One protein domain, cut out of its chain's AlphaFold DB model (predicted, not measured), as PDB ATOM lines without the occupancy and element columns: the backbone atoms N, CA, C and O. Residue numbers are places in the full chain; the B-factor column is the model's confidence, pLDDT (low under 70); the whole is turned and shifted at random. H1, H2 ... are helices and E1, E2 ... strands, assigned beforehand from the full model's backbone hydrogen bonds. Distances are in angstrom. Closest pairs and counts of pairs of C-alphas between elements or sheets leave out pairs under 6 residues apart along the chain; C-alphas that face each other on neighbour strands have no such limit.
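Overview. This is residues 251 to 264 and 531 to 603 of the 604 residues of an uncharacterized protein of Micromonospora noduli (UniProt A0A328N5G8). A twisted sheet of four strands has two helices over one face, H1 over E1 and E2 and H2 starting over E3 and E4; both run along the strands, opposite ways, and the far end of H2, residues 596 to 602, sticks out with Gly 603 beyond the sheet. E1, E2 and E3 are long strands, E4 is a short one at the edge, and a long loop, residues 569 to 582, joins E3 to E4. The printed part has 87 residues, with two named helices and four named strands in the order H1, E1, E2, E3, E4, H2; the sheet's order is E1, E2, E3, E4, all antiparallel, and the class is mixed, helices and strands. The whole is compact, with a radius of gyration of the C-alphas of 13.6 A, and flat, spanning 39 by 36 by 16 A.

Along the chain. E1, residues 534 to 541, measures 19.3 A from first to last C-alpha. E2, residues 547 to 554, measures 22.3 A, and E3, residues 561 to 568, 21.8 A. E4, residues 583 to 585, measures 6.8 A. H1, residues 251 to 264, measures 19.8 A and begins with C-alpha 251 at (220.205, 185.283, 197.764). H2, residues 587 to 602, measures 22.7 A and ends with C-alpha 602 at (209.239, 175.241, 198.046).

Arrangement. The strands form a meander, each the antiparallel neighbour of the one before. In the hairpin of E1 and E2, N 538 and O 550 are within hydrogen-bond range at 2.9 A. In that of E2 and E3, N 553 and O 562 are at 2.8 A. In that of E3 and E4, N 585 and O 563 are at 2.9 A. E1 and E4 are apart. H1 and H2 lie on the same face, giving two layers, helices on one face of a sheet. H1 has a height over the sheet of 8.2 A; its closest C-alphas to E1 are those of Val 256 and Ala 536, 5.5 A. H2 has a height of 12.4 A and lies over E3 and only just over E4, on which 3 of its C-alphas fall; its closest C-alphas to E3 are those of Ala 587 and Tyr 563, 6.8 A. Residues 253 to 257 of H1 touch residues 587 to 594 of H2, the closest C-alphas being those of Ile 257 and Ala 587, 6.5 A, at a shallow tilt of 12 degrees, opposite ways. In H1 and H2 every O i to N i+4 pair is within hydrogen-bond range.

Size, cuts and confidence. The two C-alphas farthest apart are those of Glu 557 and Gly 603, 43.4 A. Residues 265 to 530 are not printed, and C-alphas 264 and 531 are 9.5 A apart across the cut. The link from E3 to E4 is long, 14 residues. The mean pLDDT of the printed part is 81.9; residue 545, residues 569 to 581 and residue 603 are under 70.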
ATOM      1  N   ALA A 251     219.799 183.992 198.312       93.69
ATOM      2  CA  ALA A 251     220.205 185.283 197.764       93.69
ATOM      3  C   ALA A 251     220.761 186.196 198.866       93.69
ATOM      4  O   ALA A 251     221.864 186.721 198.733       93.69
ATOM      5  N   ARG A 252     220.058 186.284 200.006       94.00
ATOM      6  CA  ARG A 252     220.508 187.063 201.173       94.00
ATOM      7  C   ARG A 252     221.858 186.575 201.715       94.00
ATOM      8  O   ARG A 252     222.711 187.377 202.087       94.00
ATOM      9  N   VAL A 253     222.079 185.260 201.741       94.38
ATOM     10  CA  VAL A 253     223.363 184.660 202.137       94.38
ATOM     11  C   VAL A 253     224.478 184.991 201.150       94.38
ATOM     12  O   VAL A 253     225.597 185.274 201.579       94.38
ATOM     13  N   ASP A 254     224.206 184.970 199.845       95.19
ATOM     14  CA  ASP A 254     225.203 185.359 198.850       95.19
ATOM     15  C   ASP A 254     225.590 186.840 198.974       95.19
ATOM     16  O   ASP A 254     226.778 187.150 198.858       95.19
ATOM     17  N   ASP A 255     224.648 187.724 199.317       95.12
ATOM     18  CA  ASP A 255     224.933 189.137 199.605       95.12
ATOM     19  C   ASP A 255     225.835 189.302 200.839       95.12
ATOM     20  O   ASP A 255     226.841 190.018 200.783       95.12
ATOM     21  N   VAL A 256     225.543 188.585 201.934       95.06
ATOM     22  CA  VAL A 256     226.386 188.566 203.148       95.06
ATOM     23  C   VAL A 256     227.800 188.088 202.821       95.06
ATOM     24  O   VAL A 256     228.777 188.734 203.199       95.06
ATOM     25  N   ILE A 257     227.927 186.985 202.075       94.75
ATOM     26  CA  ILE A 257     229.227 186.442 201.665       94.75
ATOM     27  C   ILE A 257     229.971 187.433 200.762       94.75
ATOM     28  O   ILE A 257     231.182 187.612 200.912       94.75
ATOM     29  N   ALA A 258     229.282 188.080 199.822       94.56
ATOM     30  CA  ALA A 258     229.888 189.045 198.911       94.56
ATOM     31  C   ALA A 258     230.408 190.285 199.653       94.56
ATOM     32  O   ALA A 258     231.530 190.736 199.388       94.56
ATOM     33  N   GLN A 259     229.627 190.802 200.605       94.12
ATOM     34  CA  GLN A 259     230.013 191.936 201.437       94.12
ATOM     35  C   GLN A 259     231.192 191.581 202.350       94.12
ATOM     36  O   GLN A 259     232.200 192.292 202.351       94.12
ATOM     37  N   ALA A 260     231.136 190.441 203.038       93.38
ATOM     38  CA  ALA A 260     232.231 189.982 203.885       93.38
ATOM     39  C   ALA A 260     233.518 189.733 203.076       93.38
ATOM     40  O   ALA A 260     234.603 190.147 203.474       93.38
ATOM     41  N   ALA A 261     233.416 189.166 201.868       93.06
ATOM     42  CA  ALA A 261     234.558 188.982 200.969       93.06
ATOM     43  C   ALA A 261     235.155 190.305 200.445       93.06
ATOM     44  O   ALA A 261     236.304 190.343 199.991       93.06
ATOM     45  N   LYS A 262     234.395 191.407 200.441       93.50
ATOM     46  CA  LYS A 262     234.933 192.742 200.143       93.50
ATOM     47  C   LYS A 262     235.780 193.249 201.311       93.50
ATOM     48  O   LYS A 262     236.903 193.687 201.066       93.50
ATOM     49  N   VAL A 263     235.270 193.134 202.537       92.19
ATOM     50  CA  VAL A 263     235.979 193.549 203.757       92.19
ATOM     51  C   VAL A 263     237.230 192.697 203.984       92.19
ATOM     52  O   VAL A 263     238.310 193.247 204.173       92.19
ATOM     53  N   ASP A 264     237.148 191.378 203.814       92.12
ATOM     54  CA  ASP A 264     238.304 190.480 203.941       92.12
ATOM     55  C   ASP A 264     239.414 190.797 202.925       92.12
ATOM     56  O   ASP A 264     240.605 190.728 203.232       92.12
ATOM     57  N   GLY A 531     239.166 193.326 212.684       83.06
ATOM     58  CA  GLY A 531     239.352 191.983 213.232       83.06
ATOM     59  C   GLY A 531     238.400 191.716 214.394       83.06
ATOM     60  O   GLY A 531     238.222 192.568 215.253       83.06
ATOM     61  N   GLY A 532     237.760 190.547 214.398       80.50
ATOM     62  CA  GLY A 532     236.770 190.170 215.412       80.50
ATOM     63  C   GLY A 532     235.396 190.828 215.237       80.50
ATOM     64  O   GLY A 532     234.440 190.409 215.884       80.50
ATOM     65  N   GLU A 533     235.267 191.802 214.334       85.38
ATOM     66  CA  GLU A 533     234.028 192.543 214.105       85.38
ATOM     67  C   GLU A 533     233.090 191.851 213.106       85.38
ATOM     68  O   GLU A 533     233.502 191.118 212.193       85.38
ATOM     69  N   ILE A 534     231.792 192.129 213.256       88.06
ATOM     70  CA  ILE A 534     230.754 191.686 212.319       88.06
ATOM     71  C   ILE A 534     230.835 192.553 211.055       88.06
ATOM     72  O   ILE A 534     230.467 193.725 211.037       88.06
ATOM     73  N   THR A 535     231.295 191.956 209.961       89.00
ATOM     74  CA  THR A 535     231.504 192.625 208.664       89.00
ATOM     75  C   THR A 535     230.265 192.675 207.780       89.00
ATOM     76  O   THR A 535     230.151 193.538 206.906       89.00
ATOM     77  N   ALA A 536     229.344 191.737 207.982       92.06
ATOM     78  CA  ALA A 536     228.052 191.695 207.322       92.06
ATOM     79  C   ALA A 536     227.055 190.946 208.208       92.06
ATOM     80  O   ALA A 536     227.411 189.972 208.871       92.06
ATOM     81  N   ARG A 537     225.801 191.395 208.200       93.75
ATOM     82  CA  ARG A 537     224.702 190.796 208.955       93.75
ATOM     83  C   ARG A 537     223.438 190.840 208.119       93.75
ATOM     84  O   ARG A 537     223.173 191.841 207.455       93.75
ATOM     85  N   VAL A 538     222.651 189.778 208.190       93.25
ATOM     86  CA  VAL A 538     221.270 189.780 207.717       93.25
ATOM     87  C   VAL A 538     220.373 189.143 208.765       93.25
ATOM     88  O   VAL A 538     220.744 188.165 209.417       93.25
ATOM     89  N   GLU A 539     219.189 189.719 208.922       91.62
ATOM     90  CA  GLU A 539     218.127 189.181 209.761       91.62
ATOM     91  C   GLU A 539     216.981 188.720 208.874       91.62
ATOM     92  O   GLU A 539     216.602 189.393 207.909       91.62
ATOM     93  N   ILE A 540     216.432 187.562 209.206       88.94
ATOM     94  CA  ILE A 540     215.281 187.000 208.520       88.94
ATOM     95  C   ILE A 540     214.154 186.941 209.538       88.94
ATOM     96  O   ILE A 540     214.308 186.261 210.561       88.94
ATOM     97  N   PRO A 541     213.069 187.698 209.309       85.00
ATOM     98  CA  PRO A 541     211.960 187.731 210.238       85.00
ATOM     99  C   PRO A 541     211.284 186.361 210.279       85.00
ATOM    100  O   PRO A 541     211.098 185.701 209.260       85.00
ATOM    101  N   GLY A 542     210.936 185.933 211.482       83.00
ATOM    102  CA  GLY A 542     210.081 184.790 211.740       83.00
ATOM    103  C   GLY A 542     208.771 185.220 212.396       83.00
ATOM    104  O   GLY A 542     208.556 186.386 212.739       83.00
ATOM    105  N   HIS A 543     207.878 184.257 212.599       80.75
ATOM    106  CA  HIS A 543     206.635 184.481 213.324       80.75
ATOM    107  C   HIS A 543     206.904 184.828 214.794       80.75
ATOM    108  O   HIS A 543     207.901 184.417 215.388       80.75
ATOM    109  N   HIS A 544     205.970 185.571 215.393       73.50
ATOM    110  CA  HIS A 544     206.012 185.971 216.801       73.50
ATOM    111  C   HIS A 544     207.280 186.748 217.204       73.50
ATOM    112  O   HIS A 544     207.715 186.620 218.334       73.50
ATOM    113  N   ASN A 545     207.869 187.565 216.322       69.75
ATOM    114  CA  ASN A 545     209.129 188.299 216.556       69.75
ATOM    115  C   ASN A 545     210.389 187.426 216.683       69.75
ATOM    116  O   ASN A 545     211.452 187.952 217.016       69.75
ATOM    117  N   ALA A 546     210.312 186.124 216.392       77.69
ATOM    118  CA  ALA A 546     211.514 185.313 216.241       77.69
ATOM    119  C   ALA A 546     212.330 185.795 215.029       77.69
ATOM    120  O   ALA A 546     211.769 186.323 214.068       77.69
ATOM    121  N   LYS A 547     213.650 185.602 215.043       85.69
ATOM    122  CA  LYS A 547     214.521 185.931 213.905       85.69
ATOM    123  C   LYS A 547     215.585 184.866 213.697       85.69
ATOM    124  O   LYS A 547     216.140 184.352 214.664       85.69
ATOM    125  N   LEU A 548     215.927 184.603 212.441       88.75
ATOM    126  CA  LEU A 548     217.163 183.910 212.089       88.75
ATOM    127  C   LEU A 548     218.206 184.959 211.708       88.75
ATOM    128  O   LEU A 548     218.001 185.742 210.779       88.75
ATOM    129  N   VAL A 549     219.314 184.990 212.439       90.56
ATOM    130  CA  VAL A 549     220.398 185.951 212.237       90.56
ATOM    131  C   VAL A 549     221.586 185.223 211.627       90.56
ATOM    132  O   VAL A 549     222.031 184.201 212.149       90.56
ATOM    133  N   VAL A 550     222.095 185.763 210.521       92.62
ATOM    134  CA  VAL A 550     223.321 185.299 209.870       92.62
ATOM    135  C   VAL A 550     224.338 186.429 209.914       92.62
ATOM    136  O   VAL A 550     224.081 187.527 209.418       92.62
ATOM    137  N   GLU A 551     225.499 186.151 210.491       93.81
ATOM    138  CA  GLU A 551     226.582 187.110 210.694       93.81
ATOM    139  C   GLU A 551     227.872 186.594 210.062       93.81
ATOM    140  O   GLU A 551     228.162 185.398 210.070       93.81
ATOM    141  N   ALA A 552     228.649 187.509 209.497       93.25
ATOM    142  CA  ALA A 552     229.975 187.252 208.966       93.25
ATOM    143  C   ALA A 552     231.002 188.000 209.816       93.25
ATOM    144  O   ALA A 552     231.052 189.229 209.790       93.25
ATOM    145  N   VAL A 553     231.828 187.265 210.548       90.44
ATOM    146  CA  VAL A 553     232.835 187.797 211.468       90.44
ATOM    147  C   VAL A 553     234.207 187.710 210.813       90.44
ATOM    148  O   VAL A 553     234.603 186.654 210.312       90.44
ATOM    149  N   GLN A 554     234.942 188.819 210.789       90.56
ATOM    150  CA  GLN A 554     236.313 188.827 210.279       90.56
ATOM    151  C   GLN A 554     237.238 188.126 211.274       90.56
ATOM    152  O   GLN A 554     237.307 188.503 212.441       90.56
ATOM    153  N   ARG A 555     238.004 187.138 210.810       85.56
ATOM    154  CA  ARG A 555     239.026 186.497 211.643       85.56
ATOM    155  C   ARG A 555     240.202 187.436 211.891       85.56
ATOM    156  O   ARG A 555     240.663 188.121 210.971       85.56
ATOM    157  N   GLU A 556     240.702 187.403 213.120       79.81
ATOM    158  CA  GLU A 556     241.950 188.053 213.516       79.81
ATOM    159  C   GLU A 556     243.173 187.375 212.856       79.81
ATOM    160  O   GLU A 556     243.079 186.276 212.308       79.81
ATOM    161  N   GLU A 557     244.320 188.059 212.887       74.69
ATOM    162  CA  GLU A 557     245.640 187.591 212.411       74.69
ATOM    163  C   GLU A 557     245.768 187.323 210.899       74.69
ATOM    164  O   GLU A 557     246.319 188.155 210.179       74.69
ATOM    165  N   ASP A 558     245.261 186.195 210.400       70.94
ATOM    166  CA  ASP A 558     245.492 185.721 209.022       70.94
ATOM    167  C   ASP A 558     244.451 186.246 208.014       70.94
ATOM    168  O   ASP A 558     244.571 186.074 206.791       70.94
ATOM    169  N   GLY A 559     243.399 186.883 208.529       76.19
ATOM    170  CA  GLY A 559     242.190 187.187 207.780       76.19
ATOM    171  C   GLY A 559     241.337 185.945 207.516       76.19
ATOM    172  O   GLY A 559     241.527 184.871 208.083       76.19
ATOM    173  N   GLY A 560     240.360 186.083 206.626       87.44
ATOM    174  CA  GLY A 560     239.266 185.131 206.463       87.44
ATOM    175  C   GLY A 560     238.006 185.556 207.209       87.44
ATOM    176  O   GLY A 560     238.004 186.485 208.008       87.44
ATOM    177  N   VAL A 561     236.915 184.865 206.901       90.69
ATOM    178  CA  VAL A 561     235.584 185.181 207.417       90.69
ATOM    179  C   VAL A 561     234.982 183.914 207.995       90.69
ATOM    180  O   VAL A 561     234.919 182.895 207.299       90.69
ATOM    181  N   ASP A 562     234.524 184.008 209.236       89.94
ATOM    182  CA  ASP A 562     233.661 183.018 209.864       89.94
ATOM    183  C   ASP A 562     232.207 183.415 209.721       89.94
ATOM    184  O   ASP A 562     231.849 184.573 209.905       89.94
ATOM    185  N   TYR A 563     231.361 182.443 209.401       91.44
ATOM    186  CA  TYR A 563     229.928 182.667 209.311       91.44
ATOM    187  C   TYR A 563     229.250 182.034 210.509       91.44
ATOM    188  O   TYR A 563     229.485 180.863 210.811       91.44
ATOM    189  N   GLN A 564     228.414 182.817 211.170       91.88
ATOM    190  CA  GLN A 564     227.687 182.446 212.369       91.88
ATOM    191  C   GLN A 564     226.192 182.504 212.075       91.88
ATOM    192  O   GLN A 564     225.716 183.429 211.413       91.88
ATOM    193  N   VAL A 565     225.454 181.502 212.540       89.38
ATOM    194  CA  VAL A 565     223.995 181.445 212.430       89.38
ATOM    195  C   VAL A 565     223.413 181.223 213.817       89.38
ATOM    196  O   VAL A 565     223.870 180.339 214.544       89.38
ATOM    197  N   ARG A 566     222.403 182.014 214.179       88.00
ATOM    198  CA  ARG A 566     221.690 181.899 215.457       88.00
ATOM    199  C   ARG A 566     220.213 182.234 215.310       88.00
ATOM    200  O   ARG A 566     219.838 183.039 214.455       88.00
ATOM    201  N   CYS A 567     219.393 181.647 216.170       83.75
ATOM    202  CA  CYS A 567     217.998 182.035 216.335       83.75
ATOM    203  C   CYS A 567     217.874 183.029 217.495       83.75
ATOM    204  O   CYS A 567     218.446 182.819 218.560       83.75
ATOM    205  N   VAL A 568     217.120 184.107 217.291       78.25
ATOM    206  CA  VAL A 568     216.736 185.048 218.349       78.25
ATOM    207  C   VAL A 568     215.255 184.815 218.651       78.25
ATOM    208  O   VAL A 568     214.426 185.094 217.778       78.25
ATOM    209  N   PRO A 569     214.900 184.262 219.823       64.25
ATOM    210  CA  PRO A 569     213.510 183.978 220.155       64.25
ATOM    211  C   PRO A 569     212.707 185.244 220.522       64.25
ATOM    212  O   PRO A 569     213.293 186.258 220.904       64.25
ATOM    213  N   PRO A 570     211.359 185.171 220.483       57.00
ATOM    214  CA  PRO A 570     210.430 186.286 220.735       57.00
ATOM    215  C   PRO A 570     210.646 187.079 222.030       57.00
ATOM    216  O   PRO A 570     210.316 188.260 222.089       57.00
ATOM    217  N   ASN A 571     211.154 186.403 223.068       53.62
ATOM    218  CA  ASN A 571     211.266 186.900 224.442       53.62
ATOM    219  C   ASN A 571     212.700 186.783 224.983       53.62
ATOM    220  O   ASN A 571     212.882 186.657 226.196       53.62
ATOM    221  N   ALA A 572     213.718 186.751 224.116       50.28
ATOM    222  CA  ALA A 572     215.092 186.832 224.593       50.28
ATOM    223  C   ALA A 572     215.250 188.135 225.393       50.28
ATOM    224  O   ALA A 572     215.035 189.220 224.853       50.28
ATOM    225  N   ALA A 573     215.601 188.034 226.679       43.66
ATOM    226  CA  ALA A 573     216.191 189.173 227.370       43.66
ATOM    227  C   ALA A 573     217.399 189.646 226.539       43.66
ATOM    228  O   ALA A 573     218.070 188.812 225.922       43.66
ATOM    229  N   GLU A 574     217.695 190.950 226.530       40.59
ATOM    230  CA  GLU A 574     218.879 191.508 225.843       40.59
ATOM    231  C   GLU A 574     220.197 190.820 226.260       40.59
ATOM    232  O   GLU A 574     221.203 190.914 225.561       40.59
ATOM    233  N   ASP A 575     220.160 190.045 227.346       42.53
ATOM    234  CA  ASP A 575     221.281 189.371 227.988       42.53
ATOM    235  C   ASP A 575     221.646 187.991 227.394       42.53
ATOM    236  O   ASP A 575     222.469 187.287 227.974       42.53
ATOM    237  N   GLY A 576     221.064 187.566 226.263       39.47
ATOM    238  CA  GLY A 576     221.596 186.444 225.460       39.47
ATOM    239  C   GLY A 576     221.682 185.069 226.150       39.47
ATOM    240  O   GLY A 576     222.392 184.192 225.679       39.47
ATOM    241  N   SER A 577     220.968 184.839 227.255       36.16
ATOM    242  CA  SER A 577     221.339 183.793 228.222       36.16
ATOM    243  C   SER A 577     220.956 182.336 227.890       36.16
ATOM    244  O   SER A 577     220.887 181.529 228.816       36.16
ATOM    245  N   LEU A 578     220.692 181.955 226.637       34.59
ATOM    246  CA  LEU A 578     220.438 180.552 226.261       34.59
ATOM    247  C   LEU A 578     221.037 180.249 224.876       34.59
ATOM    248  O   LEU A 578     220.474 180.623 223.852       34.59
ATOM    249  N   GLY A 579     222.185 179.557 224.879       42.06
ATOM    250  CA  GLY A 579     222.917 179.119 223.681       42.06
ATOM    251  C   GLY A 579     223.973 180.118 223.193       42.06
ATOM    252  O   GLY A 579     223.882 180.590 222.066       42.06
ATOM    253  N   ASP A 580     224.971 180.431 224.029       52.84
ATOM    254  CA  ASP A 580     226.027 181.423 223.734       52.84
ATOM    255  C   ASP A 580     226.878 181.106 222.488       52.84
ATOM    256  O   ASP A 580     227.486 182.010 221.911       52.84
ATOM    257  N   ASP A 581     226.920 179.848 222.039       66.12
ATOM    258  CA  ASP A 581     227.725 179.454 220.884       66.12
ATOM    259  C   ASP A 581     226.888 179.385 219.598       66.12
ATOM    260  O   ASP A 581     226.072 178.479 219.432       66.12
ATOM    261  N   PRO A 582     227.080 180.302 218.634       80.12
ATOM    262  CA  PRO A 582     226.370 180.237 217.362       80.12
ATOM    263  C   PRO A 582     226.814 179.017 216.549       80.12
ATOM    264  O   PRO A 582     227.950 178.558 216.661       80.12
ATOM    265  N   TYR A 583     225.963 178.548 215.632       85.19
ATOM    266  CA  TYR A 583     226.385 177.568 214.630       85.19
ATOM    267  C   TYR A 583     227.423 178.204 213.702       85.19
ATOM    268  O   TYR A 583     227.126 179.197 213.029       85.19
ATOM    269  N   ARG A 584     228.633 177.637 213.646       88.69
ATOM    270  CA  ARG A 584     229.752 178.193 212.871       88.69
ATOM    271  C   ARG A 584     229.974 177.411 211.592       88.69
ATOM    272  O   ARG A 584     229.967 176.183 211.560       88.69
ATOM    273  N   THR A 585     230.206 178.121 210.495       88.94
ATOM    274  CA  THR A 585     230.401 177.475 209.201       88.94
ATOM    275  C   THR A 585     231.249 178.296 208.234       88.94
ATOM    276  O   THR A 585     231.582 179.457 208.460       88.94
ATOM    277  N   THR A 586     231.613 177.664 207.121       90.19
ATOM    278  CA  THR A 586     232.301 178.315 205.998       90.19
ATOM    279  C   THR A 586     231.285 178.887 205.010       90.19
ATOM    280  O   THR A 586     230.126 178.483 205.001       90.19
ATOM    281  N   ALA A 587     231.718 179.745 204.081       90.38
ATOM    282  CA  ALA A 587     230.839 180.261 203.024       90.38
ATOM    283  C   ALA A 587     230.148 179.146 202.206       90.38
ATOM    284  O   ALA A 587     229.004 179.297 201.782       90.38
ATOM    285  N   SER A 588     230.822 178.013 201.963       89.00
ATOM    286  CA  SER A 588     230.209 176.878 201.256       89.00
ATOM    287  C   SER A 588     229.187 176.145 202.128       89.00
ATOM    288  O   SER A 588     228.131 175.755 201.625       89.00
ATOM    289  N   GLY A 589     229.467 176.000 203.425       89.31
ATOM    290  CA  GLY A 589     228.535 175.441 204.400       89.31
ATOM    291  C   GLY A 589     227.292 176.314 204.581       89.31
ATOM    292  O   GLY A 589     226.181 175.791 204.520       89.31
ATOM    293  N   LEU A 590     227.457 177.638 204.655       92.56
ATOM    294  CA  LEU A 590     226.352 178.593 204.742       92.56
ATOM    295  C   LEU A 590     225.454 178.543 203.495       92.56
ATOM    296  O   LEU A 590     224.237 178.451 203.622       92.56
ATOM    297  N   ARG A 591     226.030 178.502 202.283       93.12
ATOM    298  CA  ARG A 591     225.249 178.310 201.043       93.12
ATOM    299  C   ARG A 591     224.493 176.986 201.025       93.12
ATOM    300  O   ARG A 591     223.353 176.923 200.565       93.12
ATOM    301  N   LYS A 592     225.125 175.909 201.503       90.50
ATOM    302  CA  LYS A 592     224.487 174.589 201.595       90.50
ATOM    303  C   LYS A 592     223.325 174.610 202.586       90.50
ATOM    304  O   LYS A 592     222.284 174.032 202.277       90.50
ATOM    305  N   LEU A 593     223.486 175.276 203.727       90.94
ATOM    306  CA  LEU A 593     222.421 175.488 204.702       90.94
ATOM    307  C   LEU A 593     221.266 176.277 204.081       90.94
ATOM    308  O   LEU A 593     220.145 175.778 204.048       90.94
ATOM    309  N   ALA A 594     221.557 177.439 203.496       92.75
ATOM    310  CA  ALA A 594     220.570 178.299 202.853       92.75
ATOM    311  C   ALA A 594     219.748 177.556 201.793       92.75
ATOM    312  O   ALA A 594     218.522 177.592 201.804       92.75
ATOM    313  N   LYS A 595     220.423 176.806 200.914       92.38
ATOM    314  CA  LYS A 595     219.767 175.992 199.885       92.38
ATOM    315  C   LYS A 595     218.938 174.852 200.480       92.38
ATOM    316  O   LYS A 595     217.879 174.533 199.952       92.38
ATOM    317  N   THR A 596     219.428 174.213 201.542       90.25
ATOM    318  CA  THR A 596     218.695 173.147 202.241       90.25
ATOM    319  C   THR A 596     217.383 173.679 202.810       90.25
ATOM    320  O   THR A 596     216.346 173.062 202.587       90.25
ATOM    321  N   LEU A 597     217.418 174.839 203.469       91.00
ATOM    322  CA  LEU A 597     216.227 175.486 204.014       91.00
ATOM    323  C   LEU A 597     215.280 175.946 202.892       91.00
ATOM    324  O   LEU A 597     214.107 175.589 202.916       91.00
ATOM    325  N   ALA A 598     215.785 176.623 201.855       91.44
ATOM    326  CA  ALA A 598     214.983 177.051 200.699       91.44
ATOM    327  C   ALA A 598     214.222 175.890 200.038       91.44
ATOM    328  O   ALA A 598     213.033 175.996 199.745       91.44
ATOM    329  N   ASN A 599     214.877 174.738 199.862       89.56
ATOM    330  CA  ASN A 599     214.237 173.555 199.284       89.56
ATOM    331  C   ASN A 599     213.117 172.976 200.166       89.56
ATOM    332  O   ASN A 599     212.208 172.343 199.633       89.56
ATOM    333  N   LEU A 600     213.179 173.156 201.491       87.81
ATOM    334  CA  LEU A 600     212.097 172.750 202.396       87.81
ATOM    335  C   LEU A 600     210.856 173.640 202.215       87.81
ATOM    336  O   LEU A 600     209.734 173.129 202.228       87.81
ATOM    337  N   GLY A 601     211.059 174.942 201.987       83.75
ATOM    338  CA  GLY A 601     209.986 175.921 201.787       83.75
ATOM    339  C   GLY A 601     209.216 175.770 200.468       83.75
ATOM    340  O   GLY A 601     208.027 176.056 200.432       83.75
ATOM    341  N   ILE A 602     209.847 175.274 199.397       80.38
ATOM    342  CA  ILE A 602     209.239 175.241 198.046       80.38
ATOM    343  C   ILE A 602     208.294 174.038 197.832       80.38
ATOM    344  O   ILE A 602     207.412 174.087 196.980       80.38
ATOM    345  N   GLY A 603     208.436 172.969 198.623       61.75
ATOM    346  CA  GLY A 603     207.729 171.706 198.382       61.75
ATOM    347  C   GLY A 603     208.281 170.927 197.194       61.75
ATOM    348  O   GLY A 603     208.781 171.489 196.224       61.75
TER     349      GLY A 603